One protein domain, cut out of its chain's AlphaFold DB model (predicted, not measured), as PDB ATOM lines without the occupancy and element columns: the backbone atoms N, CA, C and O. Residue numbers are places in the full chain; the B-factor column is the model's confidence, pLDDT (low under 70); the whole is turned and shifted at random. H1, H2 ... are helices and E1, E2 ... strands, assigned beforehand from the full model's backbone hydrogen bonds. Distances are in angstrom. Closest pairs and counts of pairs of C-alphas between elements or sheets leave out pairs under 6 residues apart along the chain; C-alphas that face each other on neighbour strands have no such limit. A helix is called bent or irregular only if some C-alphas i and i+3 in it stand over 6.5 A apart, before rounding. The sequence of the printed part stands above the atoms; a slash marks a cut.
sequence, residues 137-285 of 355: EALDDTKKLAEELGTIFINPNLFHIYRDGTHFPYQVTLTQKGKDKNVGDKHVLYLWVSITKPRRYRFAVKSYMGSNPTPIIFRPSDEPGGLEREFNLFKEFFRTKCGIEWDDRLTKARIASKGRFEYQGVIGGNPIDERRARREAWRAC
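AT A GLANCE: This is residues 137 to 285 of the 355 residues of the protein "BRCT domain-containing protein" of Hypoxylon sp. CO27-5 (UniProt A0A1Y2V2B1). What does the domain look like? A strongly twisted antiparallel sheet, E1 to E6, has the long helix H2 along one face, over E2 and E3; H1 packs on E1, H3 on the edge strand E6, and H4 lies off the sheet. Which parts make it? The printed part has 149 residues, with four named helices and six named strands, which follow one another along the chain as H1, E1, E2, E3, E4, E5, H2, H3, E6 and H4; the class is mixed, helices and strands; the sheet is branched, with E1, E2 and E4 as the three neighbours of E3, and the strands E2 to E5 form a meander, each strand the antiparallel neighbour of the one before. How large is it? It is compact, with a radius of gyration of the C-alphas of 15.6 A and spans of 47 by 37 by 27 A.

IN THESE COORDINATES: Where does the printed part begin? H1, residues 137 to 149, begins at C-alpha 137 (46.852, -27.451, -5.644) and is 18.6 A long. Where are the strands? E1 is residues 159 to 161, E2 171 to 175, E3 186 to 194 with 26.0 A, E4 201 to 208 with 23.4 A, E5 216 to 218 and E6 262 to 264. Where are the other helices? H2, residues 227 to 242, is 21.9 A long, and H3 is residues 246 to 255. H4, residues 273 to 284, ends at C-alpha 284 (46.969, -22.483, -28.929).

HOW THE PARTS SIT: How is the sheet paired? E1 and E2 lie on one side of E3, with N 160 to O 193 at 2.9 A and N 172 to O 189 at 2.8 A; E4 lies on the other side, with N 190 to O 204 at 2.8 A. E3 lies on one side of E4 and E5 on the other side, with N 207 to O 216 at 2.8 A, and E3 lies on one side of E2 and E6 on the other side, with N 262 to O 175 at 2.8 A. How do the helices stand to it? H2 is on the sheet at a height of 8.7 A, at 5 degrees to E3 on the local plane; the closest C-alphas of H2 and E4 are Glu 230 and Phe 203, 5.4 A. H1 and H3 each only graze the sheet; H4 is not on it. Do helices meet? H2 and H3 only just touch, with 3 pairs of C-alphas within 8 A, the closest Lys 235 and Trp 246 at 5.8 A. What of their backbones? In H2 every O i to N i+4 pair is within hydrogen-bond range, against 8 of 9 in H1, 6 of 8 in H4 and 2 of 6 in H3, where 3 of 7 O i to N i+3 pairs are. H3 is irregular, C-alphas 247 and 250 being 7.7 A apart.

THE WHOLE: How far does it reach? The two C-alphas farthest apart, Asp 180 and Lys 197, are 48.0 A apart. Is it continuous? The printed part has no cut, and no link is long. Where is confidence low? Under 70 are 61 residues, among them 137 to 153 and 264 to 285.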
ATOM      1  N   GLU A 137      47.718 -28.209  -6.569       49.56
ATOM      2  CA  GLU A 137      46.852 -27.451  -5.644       49.56
ATOM      3  C   GLU A 137      45.360 -27.498  -6.034       49.56
ATOM      4  O   GLU A 137      44.482 -27.486  -5.170       49.56
ATOM      5  N   ALA A 138      45.031 -27.615  -7.328       53.81
ATOM      6  CA  ALA A 138      43.641 -27.749  -7.766       53.81
ATOM      7  C   ALA A 138      43.051 -29.123  -7.423       53.81
ATOM      8  O   ALA A 138      41.827 -29.245  -7.302       53.81
ATOM      9  N   LEU A 139      43.883 -30.155  -7.247       57.16
ATOM     10  CA  LEU A 139      43.426 -31.461  -6.773       57.16
ATOM     11  C   LEU A 139      42.902 -31.397  -5.341       57.16
ATOM     12  O   LEU A 139      41.870 -32.000  -5.068       57.16
ATOM     13  N   ASP A 140      43.548 -30.651  -4.449       59.34
ATOM     14  CA  ASP A 140      43.132 -30.594  -3.044       59.34
ATOM     15  C   ASP A 140      41.799 -29.851  -2.868       59.34
ATOM     16  O   ASP A 140      40.885 -30.359  -2.207       59.34
ATOM     17  N   ASP A 141      41.617 -28.716  -3.551       62.31
ATOM     18  CA  ASP A 141      40.339 -27.989  -3.562       62.31
ATOM     19  C   ASP A 141      39.210 -28.817  -4.194       62.31
ATOM     20  O   ASP A 141      38.072 -28.833  -3.708       62.31
ATOM     21  N   THR A 142      39.510 -29.544  -5.276       61.47
ATOM     22  CA  THR A 142      38.515 -30.383  -5.962       61.47
ATOM     23  C   THR A 142      38.187 -31.651  -5.190       61.47
ATOM     24  O   THR A 142      37.033 -32.082  -5.220       61.47
ATOM     25  N   LYS A 143      39.145 -32.218  -4.455       64.88
ATOM     26  CA  LYS A 143      38.943 -33.376  -3.586       64.88
ATOM     27  C   LYS A 143      38.076 -33.016  -2.387       64.88
ATOM     28  O   LYS A 143      37.084 -33.701  -2.155       64.88
ATOM     29  N   LYS A 144      38.351 -31.890  -1.720       66.94
ATOM     30  CA  LYS A 144      37.508 -31.364  -0.633       66.94
ATOM     31  C   LYS A 144      36.077 -31.104  -1.100       66.94
ATOM     32  O   LYS A 144      35.117 -31.490  -0.435       66.94
ATOM     33  N   LEU A 145      35.927 -30.500  -2.278       62.88
ATOM     34  CA  LEU A 145      34.618 -30.284  -2.879       62.88
ATOM     35  C   LEU A 145      33.936 -31.614  -3.225       62.88
ATOM     36  O   LEU A 145      32.765 -31.796  -2.928       62.88
ATOM     37  N   ALA A 146      34.625 -32.568  -3.840       61.94
ATOM     38  CA  ALA A 146      34.027 -33.846  -4.216       61.94
ATOM     39  C   ALA A 146      33.667 -34.719  -2.992       61.94
ATOM     40  O   ALA A 146      32.654 -35.421  -3.036       61.94
ATOM     41  N   GLU A 147      34.415 -34.618  -1.889       63.41
ATOM     42  CA  GLU A 147      34.061 -35.184  -0.579       63.41
ATOM     43  C   GLU A 147      32.782 -34.539  -0.014       63.41
ATOM     44  O   GLU A 147      31.865 -35.259   0.385       63.41
ATOM     45  N   GLU A 148      32.650 -33.207  -0.077       61.75
ATOM     46  CA  GLU A 148      31.431 -32.478   0.321       61.75
ATOM     47  C   GLU A 148      30.227 -32.814  -0.582       61.75
ATOM     48  O   GLU A 148      29.077 -32.880  -0.140       61.75
ATOM     49  N   LEU A 149      30.466 -33.043  -1.875       61.62
ATOM     50  CA  LEU A 149      29.413 -33.320  -2.849       61.62
ATOM     51  C   LEU A 149      28.899 -34.771  -2.793       61.62
ATOM     52  O   LEU A 149      27.828 -35.012  -3.369       61.62
ATOM     53  N   GLY A 150      29.616 -35.669  -2.105       57.06
ATOM     54  CA  GLY A 150      29.322 -37.093  -1.935       57.06
ATOM     55  C   GLY A 150      29.629 -37.943  -3.176       57.06
ATOM     56  O   GLY A 150      29.398 -37.529  -4.315       57.06
ATOM     57  N   THR A 151      30.070 -39.190  -2.965       57.22
ATOM     58  CA  THR A 151      30.445 -40.162  -4.023       57.22
ATOM     59  C   THR A 151      29.325 -40.476  -5.024       57.22
ATOM     60  O   THR A 151      29.590 -40.942  -6.132       57.22
ATOM     61  N   ILE A 152      28.071 -40.179  -4.666       58.97
ATOM     62  CA  ILE A 152      26.881 -40.318  -5.520       58.97
ATOM     63  C   ILE A 152      26.937 -39.351  -6.719       58.97
ATOM     64  O   ILE A 152      26.433 -39.663  -7.804       58.97
ATOM     65  N   PHE A 153      27.541 -38.171  -6.542       67.50
ATOM     66  CA  PHE A 153      27.603 -37.137  -7.574       67.50
ATOM     67  C   PHE A 153      28.742 -37.402  -8.564       67.50
ATOM     68  O   PHE A 153      28.496 -37.496  -9.773       67.50
ATOM     69  N   ILE A 154      29.964 -37.573  -8.049       73.31
ATOM     70  CA  ILE A 154      31.147 -37.992  -8.806       73.31
ATOM     71  C   ILE A 154      32.223 -38.545  -7.858       73.31
ATOM     72  O   ILE A 154      32.246 -38.185  -6.687       73.31
ATOM     73  N   ASN A 155      33.101 -39.427  -8.347       73.81
ATOM     74  CA  ASN A 155      34.197 -39.970  -7.540       73.81
ATOM     75  C   ASN A 155      35.411 -39.007  -7.561       73.81
ATOM     76  O   ASN A 155      36.001 -38.856  -8.638       73.81
ATOM     77  N   PRO A 156      35.809 -38.416  -6.409       69.81
ATOM     78  CA  PRO A 156      36.954 -37.498  -6.307       69.81
ATOM     79  C   PRO A 156      38.262 -38.097  -6.818       69.81
ATOM     80  O   PRO A 156      39.086 -37.416  -7.410       69.81
ATOM     81  N   ASN A 157      38.449 -39.401  -6.599       71.88
ATOM     82  CA  ASN A 157      39.695 -40.092  -6.919       71.88
ATOM     83  C   ASN A 157      39.846 -40.364  -8.422       71.88
ATOM     84  O   ASN A 157      40.884 -40.852  -8.857       71.88
ATOM     85  N   LEU A 158      38.800 -40.104  -9.215       78.56
ATOM     86  CA  LEU A 158      38.782 -40.358 -10.655       78.56
ATOM     87  C   LEU A 158      38.605 -39.079 -11.479       78.56
ATOM     88  O   LEU A 158      39.039 -39.051 -12.632       78.56
ATOM     89  N   PHE A 159      37.976 -38.040 -10.918       83.12
ATOM     90  CA  PHE A 159      37.626 -36.808 -11.625       83.12
ATOM     91  C   PHE A 159      37.918 -35.556 -10.790       83.12
ATOM     92  O   PHE A 159      37.637 -35.527  -9.598       83.12
ATOM     93  N   HIS A 160      38.367 -34.493 -11.457       83.75
ATOM     94  CA  HIS A 160      38.515 -33.142 -10.902       83.75
ATOM     95  C   HIS A 160      37.778 -32.113 -11.778       83.75
ATOM     96  O   HIS A 160      37.296 -32.448 -12.866       83.75
ATOM     97  N   ILE A 161      37.625 -30.873 -11.303       86.19
ATOM     98  CA  ILE A 161      36.986 -29.803 -12.087       86.19
ATOM     99  C   ILE A 161      37.886 -29.440 -13.265       86.19
ATOM    100  O   ILE A 161      39.068 -29.164 -13.094       86.19
ATOM    101  N   TYR A 162      37.302 -29.395 -14.457       86.62
ATOM    102  CA  TYR A 162      37.990 -28.939 -15.653       86.62
ATOM    103  C   TYR A 162      38.361 -27.459 -15.535       86.62
ATOM    104  O   TYR A 162      37.517 -26.621 -15.200       86.62
ATOM    105  N   ARG A 163      39.614 -27.151 -15.869       83.50
ATOM    106  CA  ARG A 163      40.118 -25.800 -16.108       83.50
ATOM    107  C   ARG A 163      40.462 -25.667 -17.588       83.50
ATOM    108  O   ARG A 163      40.936 -26.625 -18.192       83.50
ATOM    109  N   ASP A 164      40.161 -24.521 -18.192       79.88
ATOM    110  CA  ASP A 164      40.674 -24.229 -19.538       79.88
ATOM    111  C   ASP A 164      42.094 -23.652 -19.467       79.88
ATOM    112  O   ASP A 164      42.614 -23.413 -18.382       79.88
ATOM    113  N   GLY A 165      42.704 -23.366 -20.622       71.38
ATOM    114  CA  GLY A 165      44.049 -22.778 -20.698       71.38
ATOM    115  C   GLY A 165      44.186 -21.371 -20.097       71.38
ATOM    116  O   GLY A 165      45.230 -20.748 -20.242       71.38
ATOM    117  N   THR A 166      43.139 -20.831 -19.466       73.56
ATOM    118  CA  THR A 166      43.198 -19.605 -18.655       73.56
ATOM    119  C   THR A 166      43.174 -19.903 -17.150       73.56
ATOM    120  O   THR A 166      43.033 -18.986 -16.345       73.56
ATOM    121  N   HIS A 167      43.277 -21.183 -16.771       71.81
ATOM    122  CA  HIS A 167      43.061 -21.717 -15.423       71.81
ATOM    123  C   HIS A 167      41.669 -21.411 -14.852       71.81
ATOM    124  O   HIS A 167      41.449 -21.490 -13.643       71.81
ATOM    125  N   PHE A 168      40.693 -21.085 -15.705       76.00
ATOM    126  CA  PHE A 168      39.336 -20.800 -15.257       76.00
ATOM    127  C   PHE A 168      38.638 -22.098 -14.818       76.00
ATOM    128  O   PHE A 168      38.445 -22.987 -15.652       76.00
ATOM    129  N   PRO A 169      38.205 -22.229 -13.547       82.31
ATOM    130  CA  PRO A 169      37.529 -23.431 -13.081       82.31
ATOM    131  C   PRO A 169      36.080 -23.467 -13.574       82.31
ATOM    132  O   PRO A 169      35.278 -22.574 -13.290       82.31
ATOM    133  N   TYR A 170      35.694 -24.553 -14.243       86.62
ATOM    134  CA  TYR A 170      34.322 -24.762 -14.720       86.62
ATOM    135  C   TYR A 170      33.383 -25.270 -13.609       86.62
ATOM    136  O   TYR A 170      32.646 -26.244 -13.779       86.62
ATOM    137  N   GLN A 171      33.382 -24.557 -12.480       88.81
ATOM    138  CA  GLN A 171      32.362 -24.589 -11.433       88.81
ATOM    139  C   GLN A 171      31.611 -23.256 -11.453       88.81
ATOM    140  O   GLN A 171      32.053 -22.238 -10.922       88.81
ATOM    141  N   VAL A 172      30.451 -23.250 -12.093       87.38
ATOM    142  CA  VAL A 172      29.739 -22.031 -12.469       87.38
ATOM    143  C   VAL A 172      28.438 -21.927 -11.697       87.38
ATOM    144  O   VAL A 172      27.577 -22.794 -11.800       87.38
ATOM    145  N   THR A 173      28.267 -20.840 -10.945       87.00
ATOM    146  CA  THR A 173      27.042 -20.598 -10.175       87.00
ATOM    147  C   THR A 173      26.119 -19.625 -10.900       87.00
ATOM    148  O   THR A 173      26.515 -18.523 -11.280       87.00
ATOM    149  N   LEU A 174      24.861 -20.030 -11.057       86.81
ATOM    150  CA  LEU A 174      23.771 -19.226 -11.593       86.81
ATOM    151  C   LEU A 174      22.760 -18.963 -10.480       86.81
ATOM    152  O   LEU A 174      22.271 -19.906  -9.859       86.81
ATOM    153  N   THR A 175      22.411 -17.699 -10.251       83.88
ATOM    154  CA  THR A 175      21.419 -17.309  -9.235       83.88
ATOM    155  C   THR A 175      20.285 -16.522  -9.860       83.88
ATOM    156  O   THR A 175      20.527 -15.600 -10.640       83.88
ATOM    157  N   GLN A 176      19.048 -16.844  -9.504       79.69
ATOM    158  CA  GLN A 176      17.888 -16.035  -9.860       79.69
ATOM    159  C   GLN A 176      17.587 -15.063  -8.716       79.69
ATOM    160  O   GLN A 176      17.512 -15.462  -7.558       79.69
ATOM    161  N   LYS A 177      17.400 -13.773  -9.011       66.06
ATOM    162  CA  LYS A 177      16.946 -12.815  -7.990       66.06
ATOM    163  C   LYS A 177      15.478 -13.102  -7.655       66.06
ATOM    164  O   LYS A 177      14.609 -12.938  -8.513       66.06
ATOM    165  N   GLY A 178      15.224 -13.546  -6.422       57.78
ATOM    166  CA  GLY A 178      13.878 -13.695  -5.868       57.78
ATOM    167  C   GLY A 178      13.151 -12.349  -5.804       57.78
ATOM    168  O   GLY A 178      13.782 -11.295  -5.718       57.78
ATOM    169  N   LYS A 179      11.815 -12.369  -5.892       51.19
ATOM    170  CA  LYS A 179      10.984 -11.151  -5.817       51.19
ATOM    171  C   LYS A 179      10.925 -10.548  -4.408       51.19
ATOM    172  O   LYS A 179      10.711  -9.349  -4.300       51.19
ATOM    173  N   ASP A 180      11.186 -11.348  -3.378       48.03
ATOM    174  CA  ASP A 180      11.254 -10.951  -1.972       48.03
ATOM    175  C   ASP A 180      12.480 -11.600  -1.322       48.03
ATOM    176  O   ASP A 180      13.050 -12.524  -1.897       48.03
ATOM    177  N   LYS A 181      12.888 -11.107  -0.146       48.84
ATOM    178  CA  LYS A 181      14.152 -11.360   0.589       48.84
ATOM    179  C   LYS A 181      14.524 -12.833   0.896       48.84
ATOM    180  O   LYS A 181      15.454 -13.064   1.659       48.84
ATOM    181  N   ASN A 182      13.848 -13.814   0.306       51.56
ATOM    182  CA  ASN A 182      14.232 -15.219   0.333       51.56
ATOM    183  C   ASN A 182      15.246 -15.535  -0.773       51.56
ATOM    184  O   ASN A 182      15.150 -15.043  -1.900       51.56
ATOM    185  N   VAL A 183      16.223 -16.370  -0.419       55.94
ATOM    186  CA  VAL A 183      17.278 -16.890  -1.296       55.94
ATOM    187  C   VAL A 183      16.630 -17.458  -2.563       55.94
ATOM    188  O   VAL A 183      15.851 -18.402  -2.494       55.94
ATOM    189  N   GLY A 184      16.875 -16.823  -3.710       65.38
ATOM    190  CA  GLY A 184      16.325 -17.285  -4.983       65.38
ATOM    191  C   GLY A 184      16.983 -18.580  -5.456       65.38
ATOM    192  O   GLY A 184      18.037 -18.972  -4.951       65.38
ATOM    193  N   ASP A 185      16.364 -19.232  -6.440       80.19
ATOM    194  CA  ASP A 185      16.856 -20.494  -6.992       80.19
ATOM    195  C   ASP A 185      18.319 -20.373  -7.446       80.19
ATOM    196  O   ASP A 185      18.732 -19.383  -8.073       80.19
ATOM    197  N   LYS A 186      19.107 -21.406  -7.144       86.06
ATOM    198  CA  LYS A 186      20.536 -21.483  -7.462       86.06
ATOM    199  C   LYS A 186      20.835 -22.761  -8.237       86.06
ATOM    200  O   LYS A 186      20.489 -23.859  -7.812       86.06
ATOM    201  N   HIS A 187      21.545 -22.629  -9.349       88.31
ATOM    202  CA  HIS A 187      22.113 -23.755 -10.086       88.31
ATOM    203  C   HIS A 187      23.637 -23.674 -10.040       88.31
ATOM    204  O   HIS A 187      24.202 -22.639 -10.377       88.31
ATOM    205  N   VAL A 188      24.305 -24.758  -9.650       89.06
ATOM    206  CA  VAL A 188      25.765 -24.883  -9.746       89.06
ATOM    207  C   VAL A 188      26.087 -25.908 -10.819       89.06
ATOM    208  O   VAL A 188      25.713 -27.075 -10.707       89.06
ATOM    209  N   LEU A 189      26.717 -25.443 -11.889       91.25
ATOM    210  CA  LEU A 189      27.138 -26.222 -13.043       91.25
ATOM    211  C   LEU A 189      28.582 -26.660 -12.825       91.25
ATOM    212  O   LEU A 189      29.416 -25.847 -12.437       91.25
ATOM    213  N   TYR A 190      28.875 -27.915 -13.136       90.38
ATOM    214  CA  TYR A 190      30.204 -28.496 -13.022       90.38
ATOM    215  C   TYR A 190      30.574 -29.177 -14.331       90.38
ATOM    216  O   TYR A 190      29.804 -29.999 -14.838       90.38
ATOM    217  N   LEU A 191      31.757 -28.869 -14.852       91.62
ATOM    218  CA  LEU A 191      32.395 -29.670 -15.888       91.62
ATOM    219  C   LEU A 191      33.575 -30.409 -15.269       91.62
ATOM    220  O   LEU A 191      34.540 -29.792 -14.829       91.62
ATOM    221  N   TRP A 192      33.475 -31.729 -15.221       89.44
ATOM    222  CA  TRP A 192      34.490 -32.608 -14.654       89.44
ATOM    223  C   TRP A 192      35.379 -33.183 -15.748       89.44
ATOM    224  O   TRP A 192      34.913 -33.394 -16.870       89.44
ATOM    225  N   VAL A 193      36.627 -33.491 -15.410       88.00
ATOM    226  CA  VAL A 193      37.600 -34.170 -16.271       88.00
ATOM    227  C   VAL A 193      38.280 -35.304 -15.502       88.00
ATOM    228  O   VAL A 193      38.534 -35.187 -14.304       88.00
ATOM    229  N   SER A 194      38.532 -36.431 -16.170       85.06
ATOM    230  CA  SER A 194      39.213 -37.574 -15.571       85.06
ATOM    231  C   SER A 194      40.687 -37.274 -15.328       85.06
ATOM    232  O   SER A 194      41.352 -36.622 -16.139       85.06
ATOM    233  N   ILE A 195      41.206 -37.807 -14.224       81.25
ATOM    234  CA  ILE A 195      42.634 -37.744 -13.893       81.25
ATOM    235  C   ILE A 195      43.438 -38.606 -14.879       81.25
ATOM    236  O   ILE A 195      44.503 -38.212 -15.344       81.25
ATOM    237  N   THR A 196      42.898 -39.768 -15.256       77.31
ATOM    238  CA  THR A 196      43.567 -40.724 -16.143       77.31
ATOM    239  C   THR A 196      43.413 -40.370 -17.626       77.31
ATOM    240  O   THR A 196      42.423 -39.758 -18.048       77.31
ATOM    241  N   LYS A 197      44.400 -40.786 -18.433       79.06
ATOM    242  CA  LYS A 197      44.370 -40.717 -19.903       79.06
ATOM    243  C   LYS A 197      43.792 -42.028 -20.481       79.06
ATOM    244  O   LYS A 197      44.115 -43.093 -19.960       79.06
ATOM    245  N   PRO A 198      42.991 -41.989 -21.565       83.75
ATOM    246  CA  PRO A 198      42.533 -40.798 -22.284       83.75
ATOM    247  C   PRO A 198      41.529 -39.978 -21.464       83.75
ATOM    248  O   PRO A 198      40.666 -40.545 -20.796       83.75
ATOM    249  N   ARG A 199      41.633 -38.643 -21.544       82.75
ATOM    250  CA  ARG A 199      40.780 -37.740 -20.759       82.75
ATOM    251  C   ARG A 199      39.313 -37.903 -21.148       82.75
ATOM    252  O   ARG A 199      38.952 -37.834 -22.324       82.75
ATOM    253  N   ARG A 200      38.467 -38.084 -20.142       89.44
ATOM    254  CA  ARG A 200      37.010 -38.144 -20.250       89.44
ATOM    255  C   ARG A 200      36.407 -37.002 -19.457       89.44
ATOM    256  O   ARG A 200      36.894 -36.669 -18.384       89.44
ATOM    257  N   TYR A 201      35.330 -36.436 -19.967       90.81
ATOM    258  CA  TYR A 201      34.676 -35.271 -19.394       90.81
ATOM    259  C   TYR A 201      33.267 -35.626 -18.949       90.81
ATOM    260  O   TYR A 201      32.673 -36.584 -19.453       90.81
ATOM    261  N   ARG A 202      32.712 -34.864 -18.007       91.56
ATOM    262  CA  ARG A 202      31.322 -35.049 -17.581       91.56
ATOM    263  C   ARG A 202      30.688 -33.754 -17.102       91.56
ATOM    264  O   ARG A 202      31.168 -33.144 -16.151       91.56
ATOM    265  N   PHE A 203      29.578 -33.368 -17.718       93.31
ATOM    266  CA  PHE A 203      28.767 -32.242 -17.274       93.31
ATOM    267  C   PHE A 203      27.707 -32.684 -16.251       93.31
ATOM    268  O   PHE A 203      26.999 -33.678 -16.442       93.31
ATOM    269  N   ALA A 204      27.585 -31.933 -15.157       90.81
ATOM    270  CA  ALA A 204      26.581 -32.155 -14.121       90.81
ATOM    271  C   ALA A 204      26.115 -30.833 -13.497       90.81
ATOM    272  O   ALA A 204      26.841 -29.840 -13.486       90.81
ATOM    273  N   VAL A 205      24.905 -30.826 -12.937       90.94
ATOM    274  CA  VAL A 205      24.323 -29.647 -12.283       90.94
ATOM    275  C   VAL A 205      23.728 -30.021 -10.931       90.94
ATOM    276  O   VAL A 205      23.009 -31.015 -10.827       90.94
ATOM    277  N   LYS A 206      23.965 -29.193  -9.910       88.25
ATOM    278  CA  LYS A 206      23.194 -29.190  -8.658       88.25
ATOM    279  C   LYS A 206      22.215 -28.023  -8.660       88.25
ATOM    280  O   LYS A 206      22.608 -26.877  -8.866       88.25
ATOM    281  N   SER A 207      20.939 -28.321  -8.453       86.88
ATOM    282  CA  SER A 207      19.852 -27.340  -8.464       86.88
ATOM    283  C   SER A 207      19.236 -27.215  -7.080       86.88
ATOM    284  O   SER A 207      18.678 -28.180  -6.568       86.88
ATOM    285  N   TYR A 208      19.311 -26.023  -6.507       84.94
ATOM    286  CA  TYR A 208      18.713 -25.653  -5.231       84.94
ATOM    287  C   TYR A 208      17.482 -24.799  -5.541       84.94
ATOM    288  O   TYR A 208      17.617 -23.710  -6.101       84.94
ATOM    289  N   MET A 209      16.293 -25.332  -5.258       78.31
ATOM    290  CA  MET A 209      15.015 -24.677  -5.551       78.31
ATOM    291  C   MET A 209      14.322 -24.280  -4.247       78.31
ATOM    292  O   MET A 209      14.050 -25.139  -3.403       78.31
ATOM    293  N   GLY A 210      14.007 -22.994  -4.099       67.75
ATOM    294  CA  GLY A 210      13.309 -22.450  -2.934       67.75
ATOM    295  C   GLY A 210      13.965 -22.793  -1.587       67.75
ATOM    296  O   GLY A 210      15.177 -22.702  -1.426       67.75
ATOM    297  N   SER A 211      13.141 -23.178  -0.605       62.16
ATOM    298  CA  SER A 211      13.571 -23.483   0.772       62.16
ATOM    299  C   SER A 211      14.082 -24.921   0.969       62.16
ATOM    300  O   SER A 211      14.359 -25.308   2.105       62.16
ATOM    301  N   ASN A 212      14.174 -25.731  -0.091       65.25
ATOM    302  CA  ASN A 212      14.616 -27.119   0.033       65.25
ATOM    303  C   ASN A 212      16.141 -27.174   0.220       65.25
ATOM    304  O   ASN A 212      16.874 -26.708  -0.658       65.25
ATOM    305  N   PRO A 213      16.644 -27.768   1.318       67.12
ATOM    306  CA  PRO A 213      18.081 -27.862   1.561       67.12
ATOM    307  C   PRO A 213      18.759 -28.919   0.676       67.12
ATOM    308  O   PRO A 213      19.967 -28.861   0.460       67.12
ATOM    309  N   THR A 214      17.999 -29.882   0.142       76.94
ATOM    310  CA  THR A 214      18.520 -30.969  -0.691       76.94
ATOM    311  C   THR A 214      18.593 -30.562  -2.172       76.94
ATOM    312  O   THR A 214      17.574 -30.214  -2.774       76.94
ATOM    313  N   PRO A 215      19.782 -30.606  -2.804       81.75
ATOM    314  CA  PRO A 215      19.919 -30.271  -4.215       81.75
ATOM    315  C   PRO A 215      19.419 -31.390  -5.129       81.75
ATOM    316  O   PRO A 215      19.735 -32.564  -4.935       81.75
ATOM    317  N   ILE A 216      18.740 -31.015  -6.211       84.62
ATOM    318  CA  ILE A 216      18.421 -31.928  -7.311       84.62
ATOM    319  C   ILE A 216      19.642 -32.031  -8.227       84.62
ATOM    320  O   ILE A 216      20.117 -31.025  -8.767       84.62
ATOM    321  N   ILE A 217      20.137 -33.253  -8.414       86.94
ATOM    322  CA  ILE A 217      21.256 -33.562  -9.307       86.94
ATOM    323  C   ILE A 217      20.717 -33.817 -10.715       86.94
ATOM    324  O   ILE A 217      19.908 -34.717 -10.926       86.94
ATOM    325  N   PHE A 218      21.205 -33.055 -11.690       87.25
ATOM    326  CA  PHE A 218      20.915 -33.258 -13.105       87.25
ATOM    327  C   PHE A 218      22.187 -33.666 -13.849       87.25
ATOM    328  O   PHE A 218      23.202 -32.970 -13.795       87.25
ATOM    329  N   ARG A 219      22.122 -34.804 -14.547       88.12
ATOM    330  CA  ARG A 219      23.198 -35.339 -15.389       88.12
ATOM    331  C   ARG A 219      22.615 -35.679 -16.761       88.12
ATOM    332  O   ARG A 219      21.932 -36.690 -16.871       88.12
ATOM    333  N   PRO A 220      22.834 -34.835 -17.782       85.19
ATOM    334  CA  PRO A 220      22.286 -35.078 -19.113       85.19
ATOM    335  C   PRO A 220      22.996 -36.212 -19.861       85.19
ATOM    336  O   PRO A 220      22.411 -36.773 -20.779       85.19
ATOM    337  N   SER A 221      24.237 -36.547 -19.486       85.38
ATOM    338  CA  SER A 221      24.959 -37.695 -20.043       85.38
ATOM    339  C   SER A 221      24.983 -38.882 -19.077       85.38
ATOM    340  O   SER A 221      25.391 -38.752 -17.912       85.38
ATOM    341  N   ASP A 222      24.629 -40.054 -19.606       82.25
ATOM    342  CA  ASP A 222      24.695 -41.339 -18.905       82.25
ATOM    343  C   ASP A 222      26.145 -41.724 -18.561       82.25
ATOM    344  O   ASP A 222      26.429 -42.180 -17.451       82.25
ATOM    345  N   GLU A 223      27.089 -41.417 -19.459       83.81
ATOM    346  CA  GLU A 223      28.508 -41.778 -19.336       83.81
ATOM    347  C   GLU A 223      29.460 -40.595 -19.598       83.81
ATOM    348  O   GLU A 223      29.092 -39.648 -20.303       83.81
ATOM    349  N   PRO A 224      30.693 -40.623 -19.052       87.56
ATOM    350  CA  PRO A 224      31.728 -39.644 -19.381       87.56
ATOM    351  C   PRO A 224      32.090 -39.632 -20.879       87.56
ATOM    352  O   PRO A 224      32.440 -40.659 -21.468       87.56
ATOM    353  N   GLY A 225      32.042 -38.452 -21.494       88.94
ATOM    354  CA  GLY A 225      32.228 -38.240 -22.931       88.94
ATOM    355  C   GLY A 225      33.516 -37.499 -23.297       88.94
ATOM    356  O   GLY A 225      34.397 -37.279 -22.468       88.94
ATOM    357  N   GLY A 226      33.631 -37.108 -24.568       90.12
ATOM    358  CA  GLY A 226      34.658 -36.163 -25.018       90.12
ATOM    359  C   GLY A 226      34.338 -34.727 -24.586       90.12
ATOM    360  O   GLY A 226      33.172 -34.397 -24.356       90.12
ATOM    361  N   LEU A 227      35.364 -33.870 -24.514       89.56
ATOM    362  CA  LEU A 227      35.235 -32.482 -24.049       89.56
ATOM    363  C   LEU A 227      34.161 -31.713 -24.819       89.56
ATOM    364  O   LEU A 227      33.279 -31.117 -24.212       89.56
ATOM    365  N   GLU A 228      34.205 -31.757 -26.150       89.25
ATOM    366  CA  GLU A 228      33.298 -30.985 -27.001       89.25
ATOM    367  C   GLU A 228      31.823 -31.307 -26.726       89.25
ATOM    368  O   GLU A 228      31.003 -30.402 -26.563       89.25
ATOM    369  N   ARG A 229      31.489 -32.597 -26.603       92.06
ATOM    370  CA  ARG A 229      30.125 -33.057 -26.320       92.06
ATOM    371  C   ARG A 229      29.628 -32.530 -24.977       92.06
ATOM    372  O   ARG A 229      28.566 -31.916 -24.916       92.06
ATOM    373  N   GLU A 230      30.390 -32.759 -23.912       93.50
ATOM    374  CA  GLU A 230      29.994 -32.352 -22.558       93.50
ATOM    375  C   GLU A 230      29.955 -30.829 -22.415       93.50
ATOM    376  O   GLU A 230      29.070 -30.275 -21.761       93.50
ATOM    377  N   PHE A 231      30.864 -30.131 -23.094       91.94
ATOM    378  CA  PHE A 231      30.894 -28.680 -23.102       91.94
ATOM    379  C   PHE A 231      29.719 -28.070 -23.874       91.94
ATOM    380  O   PHE A 231      29.183 -27.032 -23.479       91.94
ATOM    381  N   ASN A 232      29.257 -28.714 -24.946       90.88
ATOM    382  CA  ASN A 232      28.042 -28.299 -25.642       90.88
ATOM    383  C   ASN A 232      26.803 -28.442 -24.745       90.88
ATOM    384  O   ASN A 232      26.024 -27.493 -24.661       90.88
ATOM    385  N   LEU A 233      26.681 -29.538 -23.986       93.12
ATOM    386  CA  LEU A 233      25.602 -29.708 -23.000       93.12
ATOM    387  C   LEU A 233      25.635 -28.615 -21.920       93.12
ATOM    388  O   LEU A 233      24.597 -28.053 -21.561       93.12
ATOM    389  N   PHE A 234      26.832 -28.267 -21.443       93.50
ATOM    390  CA  PHE A 234      27.031 -27.157 -20.513       93.50
ATOM    391  C   PHE A 234      26.530 -25.825 -21.101       93.50
ATOM    392  O   PHE A 234      25.743 -25.117 -20.461       93.50
ATOM    393  N   LYS A 235      26.936 -25.490 -22.335       90.56
ATOM    394  CA  LYS A 235      26.529 -24.249 -23.020       90.56
ATOM    395  C   LYS A 235      25.021 -24.197 -23.253       90.56
ATOM    396  O   LYS A 235      24.409 -23.155 -23.029       90.56
ATOM    397  N   GLU A 236      24.414 -25.309 -23.658       91.25
ATOM    398  CA  GLU A 236      22.968 -25.410 -23.864       91.25
ATOM    399  C   GLU A 236      22.189 -25.180 -22.570       91.25
ATOM    400  O   GLU A 236      21.223 -24.408 -22.561       91.25
ATOM    401  N   PHE A 237      22.628 -25.780 -21.459       91.56
ATOM    402  CA  PHE A 237      22.005 -25.564 -20.155       91.56
ATOM    403  C   PHE A 237      22.133 -24.102 -19.714       91.56
ATOM    404  O   PHE A 237      21.137 -23.478 -19.333       91.56
ATOM    405  N   PHE A 238      23.337 -23.530 -19.816       89.50
ATOM    406  CA  PHE A 238      23.597 -22.129 -19.483       89.50
ATOM    407  C   PHE A 238      22.714 -21.186 -20.305       89.50
ATOM    408  O   PHE A 238      22.012 -20.337 -19.752       89.50
ATOM    409  N   ARG A 239      22.672 -21.383 -21.626       89.50
ATOM    410  CA  ARG A 239      21.836 -20.596 -22.533       89.50
ATOM    411  C   ARG A 239      20.358 -20.732 -22.209       89.50
ATOM    412  O   ARG A 239      19.641 -19.741 -22.249       89.50
ATOM    413  N   THR A 240      19.893 -21.921 -21.849       87.56
ATOM    414  CA  THR A 240      18.487 -22.138 -21.487       87.56
ATOM    415  C   THR A 240      18.108 -21.369 -20.218       87.56
ATOM    416  O   THR A 240      17.016 -20.808 -20.137       87.56
ATOM    417  N   LYS A 241      19.012 -21.292 -19.232       86.19
ATOM    418  CA  LYS A 241      18.757 -20.638 -17.935       86.19
ATOM    419  C   LYS A 241      18.981 -19.123 -17.945       86.19
ATOM    420  O   LYS A 241      18.182 -18.379 -17.372       86.19
ATOM    421  N   CYS A 242      20.048 -18.661 -18.590       83.00
ATOM    422  CA  CYS A 242      20.444 -17.251 -18.629       83.00
ATOM    423  C   CYS A 242      19.933 -16.536 -19.887       83.00
ATOM    424  O   CYS A 242      19.755 -15.317 -19.897       83.00
ATOM    425  N   GLY A 243      19.661 -17.286 -20.956       82.00
ATOM    426  CA  GLY A 243      19.191 -16.751 -22.229       82.00
ATOM    427  C   GLY A 243      20.225 -15.922 -22.990       82.00
ATOM    428  O   GLY A 243      19.850 -15.105 -23.830       82.00
ATOM    429  N   ILE A 244      21.499 -16.117 -22.664       83.56
ATOM    430  CA  ILE A 244      22.673 -15.565 -23.341       83.56
ATOM    431  C   ILE A 244      23.638 -16.718 -23.629       83.56
ATOM    432  O   ILE A 244      23.656 -17.708 -22.898       83.56
ATOM    433  N   GLU A 245      24.432 -16.599 -24.688       84.56
ATOM    434  CA  GLU A 245      25.478 -17.577 -24.995       84.56
ATOM    435  C   GLU A 245      26.591 -17.528 -23.934       84.56
ATOM    436  O   GLU A 245      26.906 -16.459 -23.399       84.56
ATOM    437  N   TRP A 246      27.211 -18.677 -23.636       84.88
ATOM    438  CA  TRP A 246      28.300 -18.775 -22.648       84.88
ATOM    439  C   TRP A 246      29.461 -17.820 -22.950       84.88
ATOM    440  O   TRP A 246      30.031 -17.194 -22.050       84.88
ATOM    441  N   ASP A 247      29.790 -17.668 -24.229       82.19
ATOM    442  CA  ASP A 247      30.877 -16.809 -24.685       82.19
ATOM    443  C   ASP A 247      30.605 -15.319 -24.476       82.19
ATOM    444  O   ASP A 247      31.557 -14.547 -24.324       82.19
ATOM    445  N   ASP A 248      29.328 -14.945 -24.403       79.69
ATOM    446  CA  ASP A 248      28.842 -13.581 -24.209       79.69
ATOM    447  C   ASP A 248      28.600 -13.231 -22.735       79.69
ATOM    448  O   ASP A 248      28.206 -12.097 -22.431       79.69
ATOM    449  N   ARG A 249      28.842 -14.176 -21.811       77.88
ATOM    450  CA  ARG A 249      28.522 -14.037 -20.380       77.88
ATOM    451  C   ARG A 249      29.028 -12.722 -19.786       77.88
ATOM    452  O   ARG A 249      28.275 -12.030 -19.121       77.88
ATOM    453  N   LEU A 250      30.253 -12.301 -20.105       71.19
ATOM    454  CA  LEU A 250      30.866 -11.098 -19.526       71.19
ATOM    455  C   LEU A 250      30.367  -9.781 -20.138       71.19
ATOM    456  O   LEU A 250      30.529  -8.724 -19.533       71.19
ATOM    457  N   THR A 251      29.812  -9.814 -21.347       67.50
ATOM    458  CA  THR A 251      29.373  -8.608 -22.071       67.50
ATOM    459  C   THR A 251      27.875  -8.383 -21.898       67.50
ATOM    460  O   THR A 251      27.417  -7.243 -21.856       67.50
ATOM    461  N   LYS A 252      27.106  -9.472 -21.765       65.75
ATOM    462  CA  LYS A 252      25.640  -9.456 -21.722       65.75
ATOM    463  C   LYS A 252      25.049  -9.843 -20.360       65.75
ATOM    464  O   LYS A 252      23.836  -9.730 -20.218       65.75
ATOM    465  N   ALA A 253      25.849 -10.216 -19.348       57.84
ATOM    466  CA  ALA A 253      25.347 -10.558 -18.003       57.84
ATOM    467  C   ALA A 253      24.435  -9.477 -17.401       57.84
ATOM    468  O   ALA A 253      23.381  -9.792 -16.861       57.84
ATOM    469  N   ARG A 254      24.780  -8.193 -17.575       52.78
ATOM    470  CA  ARG A 254      23.973  -7.056 -17.089       52.78
ATOM    471  C   ARG A 254      22.719  -6.753 -17.920       52.78
ATOM    472  O   ARG A 254      21.905  -5.938 -17.502       52.78
ATOM    473  N   ILE A 255      22.573  -7.376 -19.090       54.62
ATOM    474  CA  ILE A 255      21.452  -7.184 -20.028       54.62
ATOM    475  C   ILE A 255      20.437  -8.338 -19.896       54.62
ATOM    476  O   ILE A 255      19.391  -8.331 -20.544       54.62
ATOM    477  N   ALA A 256      20.711  -9.335 -19.046       53.44
ATOM    478  CA  ALA A 256      19.803 -10.449 -18.812       53.44
ATOM    479  C   ALA A 256      18.425  -9.934 -18.349       53.44
ATOM    480  O   ALA A 256      18.279  -9.244 -17.342       53.44
ATOM    481  N   SER A 257      17.404 -10.249 -19.141       53.25
ATOM    482  CA  SER A 257      16.026  -9.797 -18.955       53.25
ATOM    483  C   SER A 257      15.438 -10.255 -17.611       53.25
ATOM    484  O   SER A 257      15.684 -11.378 -17.164       53.25
ATOM    485  N   LYS A 258      14.629  -9.385 -16.988       56.97
ATOM    486  CA  LYS A 258      13.945  -9.581 -15.695       56.97
ATOM    487  C   LYS A 258      13.364 -11.003 -15.571       56.97
ATOM    488  O   LYS A 258      12.507 -11.383 -16.361       56.97
ATOM    489  N   GLY A 259      13.825 -11.769 -14.577       60.53
ATOM    490  CA  GLY A 259      13.357 -13.134 -14.292       60.53
ATOM    491  C   GLY A 259      14.256 -14.279 -14.783       60.53
ATOM    492  O   GLY A 259      13.918 -15.429 -14.525       60.53
ATOM    493  N   ARG A 260      15.387 -14.015 -15.450       72.94
ATOM    494  CA  ARG A 260      16.386 -15.048 -15.806       72.94
ATOM    495  C   ARG A 260      17.475 -15.202 -14.737       72.94
ATOM    496  O   ARG A 260      17.624 -14.334 -13.877       72.94
ATOM    497  N   PHE A 261      18.219 -16.309 -14.793       71.19
ATOM    498  CA  PHE A 261      19.366 -16.534 -13.910       71.19
ATOM    499  C   PHE A 261      20.550 -15.654 -14.329       71.19
ATOM    500  O   PHE A 261      20.859 -15.541 -15.516       71.19
ATOM    501  N   GLU A 262      21.225 -15.060 -13.349       77.25
ATOM    502  CA  GLU A 262      22.435 -14.259 -13.529       77.25
ATOM    503  C   GLU A 262      23.665 -15.111 -13.191       77.25
ATOM    504  O   GLU A 262      23.680 -15.831 -12.188       77.25
ATOM    505  N   TYR A 263      24.683 -15.048 -14.052       78.75
ATOM    506  CA  TYR A 263      25.978 -15.679 -13.814       78.75
ATOM    507  C   TYR A 263      26.738 -14.897 -12.743       78.75
ATOM    508  O   TYR A 263      26.997 -13.706 -12.921       78.75
ATOM    509  N   GLN A 264      27.112 -15.564 -11.652       67.69
ATOM    510  CA  GLN A 264      28.075 -15.012 -10.708       67.69
ATOM    511  C   GLN A 264      29.476 -15.364 -11.209       67.69
ATOM    512  O   GLN A 264      29.791 -16.542 -11.381       67.69
ATOM    513  N   GLY A 265      30.296 -14.341 -11.474       59.50
ATOM    514  CA  GLY A 265      31.719 -14.533 -11.757       59.50
ATOM    515  C   GLY A 265      32.388 -15.364 -10.660       59.50
ATOM    516  O   GLY A 265      31.896 -15.425  -9.532       59.50
ATOM    517  N   VAL A 266      33.498 -16.021 -10.994       53.25
ATOM    518  CA  VAL A 266      34.258 -16.810 -10.016       53.25
ATOM    519  C   VAL A 266      34.699 -15.883  -8.882       53.25
ATOM    520  O   VAL A 266      35.207 -14.788  -9.131       53.25
ATOM    521  N   ILE A 267      34.462 -16.301  -7.636       40.88
ATOM    522  CA  ILE A 267      34.882 -15.561  -6.445       40.88
ATOM    523  C   ILE A 267      36.411 -15.419  -6.516       40.88
ATOM    524  O   ILE A 267      37.118 -16.407  -6.362       40.88
ATOM    525  N   GLY A 268      36.905 -14.207  -6.804       38.88
ATOM    526  CA  GLY A 268      38.336 -13.867  -6.805       38.88
ATOM    527  C   GLY A 268      38.998 -13.557  -8.160       38.88
ATOM    528  O   GLY A 268      40.152 -13.141  -8.153       38.88
ATOM    529  N   GLY A 269      38.320 -13.695  -9.309       37.06
ATOM    530  CA  GLY A 269      38.927 -13.454 -10.636       37.06
ATOM    531  C   GLY A 269      38.576 -12.097 -11.270       37.06
ATOM    532  O   GLY A 269      37.403 -11.727 -11.343       37.06
ATOM    533  N   ASN A 270      39.572 -11.354 -11.773       37.78
ATOM    534  CA  ASN A 270      39.366 -10.085 -12.489       37.78
ATOM    535  C   ASN A 270      38.768 -10.319 -13.905       37.78
ATOM    536  O   ASN A 270      39.418 -10.945 -14.741       37.78
ATOM    537  N   PRO A 271      37.589  -9.757 -14.257       36.56
ATOM    538  CA  PRO A 271      36.864 -10.083 -15.505       36.56
ATOM    539  C   PRO A 271      37.518  -9.650 -16.834       36.56
ATOM    540  O   PRO A 271      36.994  -9.949 -17.911       36.56
ATOM    541  N   ILE A 272      38.591  -8.853 -16.789       36.34
ATOM    542  CA  ILE A 272      39.232  -8.252 -17.975       36.34
ATOM    543  C   ILE A 272      40.322  -9.165 -18.550       36.34
ATOM    544  O   ILE A 272      40.402  -9.295 -19.776       36.34
ATOM    545  N   ASP A 273      41.087  -9.849 -17.698       43.22
ATOM    546  CA  ASP A 273      42.144 -10.779 -18.122       43.22
ATOM    547  C   ASP A 273      41.569 -12.048 -18.773       43.22
ATOM    548  O   ASP A 273      42.094 -12.537 -19.774       43.22
ATOM    549  N   GLU A 274      40.389 -12.484 -18.322       47.78
ATOM    550  CA  GLU A 274      39.668 -13.663 -18.825       47.78
ATOM    551  C   GLU A 274      39.320 -13.566 -20.331       47.78
ATOM    552  O   GLU A 274      39.306 -14.563 -21.055       47.78
ATOM    553  N   ARG A 275      39.073 -12.355 -20.863       44.72
ATOM    554  CA  ARG A 275      38.752 -12.161 -22.295       44.72
ATOM    555  C   ARG A 275      39.975 -12.225 -23.208       44.72
ATOM    556  O   ARG A 275      39.839 -12.666 -24.353       44.72
ATOM    557  N   ARG A 276      41.124 -11.711 -22.752       41.69
ATOM    558  CA  ARG A 276      42.371 -11.692 -23.534       41.69
ATOM    559  C   ARG A 276      42.969 -13.098 -23.569       41.69
ATOM    560  O   ARG A 276      43.190 -13.613 -24.663       41.69
ATOM    561  N   ALA A 277      43.045 -13.747 -22.407       46.47
ATOM    562  CA  ALA A 277      43.561 -15.102 -22.257       46.47
ATOM    563  C   ALA A 277      42.766 -16.133 -23.089       46.47
ATOM    564  O   ALA A 277      43.351 -16.978 -23.761       46.47
ATOM    565  N   ARG A 278      41.429 -16.011 -23.181       45.56
ATOM    566  CA  ARG A 278      40.591 -16.943 -23.967       45.56
ATOM    567  C   ARG A 278      40.839 -16.885 -25.479       45.56
ATOM    568  O   ARG A 278      40.769 -17.907 -26.161       45.56
ATOM    569  N   ARG A 279      41.095 -15.692 -26.031       46.06
ATOM    570  CA  ARG A 279      41.380 -15.532 -27.472       46.06
ATOM    571  C   ARG A 279      42.723 -16.164 -27.843       46.06
ATOM    572  O   ARG A 279      42.891 -16.611 -28.976       46.06
ATOM    573  N   GLU A 280      43.652 -16.179 -26.898       40.81
ATOM    574  CA  GLU A 280      44.994 -16.735 -27.048       40.81
ATOM    575  C   GLU A 280      44.983 -18.258 -26.826       40.81
ATOM    576  O   GLU A 280      45.489 -18.984 -27.678       40.81
ATOM    577  N   ALA A 281      44.269 -18.763 -25.812       42.72
ATOM    578  CA  ALA A 281      44.117 -20.199 -25.544       42.72
ATOM    579  C   ALA A 281      43.402 -20.964 -26.679       42.72
ATOM    580  O   ALA A 281      43.851 -22.033 -27.084       42.72
ATOM    581  N   TRP A 282      42.340 -20.402 -27.278       41.78
ATOM    582  CA  TRP A 282      41.670 -21.024 -28.436       41.78
ATOM    583  C   TRP A 282      42.590 -21.152 -29.661       41.78
ATOM    584  O   TRP A 282      42.458 -22.085 -30.447       41.78
ATOM    585  N   ARG A 283      43.530 -20.213 -29.831       44.84
ATOM    586  CA  ARG A 283      44.529 -20.271 -30.908       44.84
ATOM    587  C   ARG A 283      45.638 -21.281 -30.619       44.84
ATOM    588  O   ARG A 283      46.197 -21.809 -31.569       44.84
ATOM    589  N   ALA A 284      45.936 -21.541 -29.347       39.47
ATOM    590  CA  ALA A 284      46.969 -22.483 -28.929       39.47
ATOM    591  C   ALA A 284      46.497 -23.952 -28.945       39.47
ATOM    592  O   ALA A 284      47.302 -24.842 -29.187       39.47
ATOM    593  N   CYS A 285      45.202 -24.221 -28.735       40.50
ATOM    594  CA  CYS A 285      44.660 -25.589 -28.709       40.50
ATOM    595  C   CYS A 285      44.250 -26.160 -30.085       40.50
ATOM    596  O   CYS A 285      43.731 -27.274 -30.144       40.50
TER     597      CYS A 285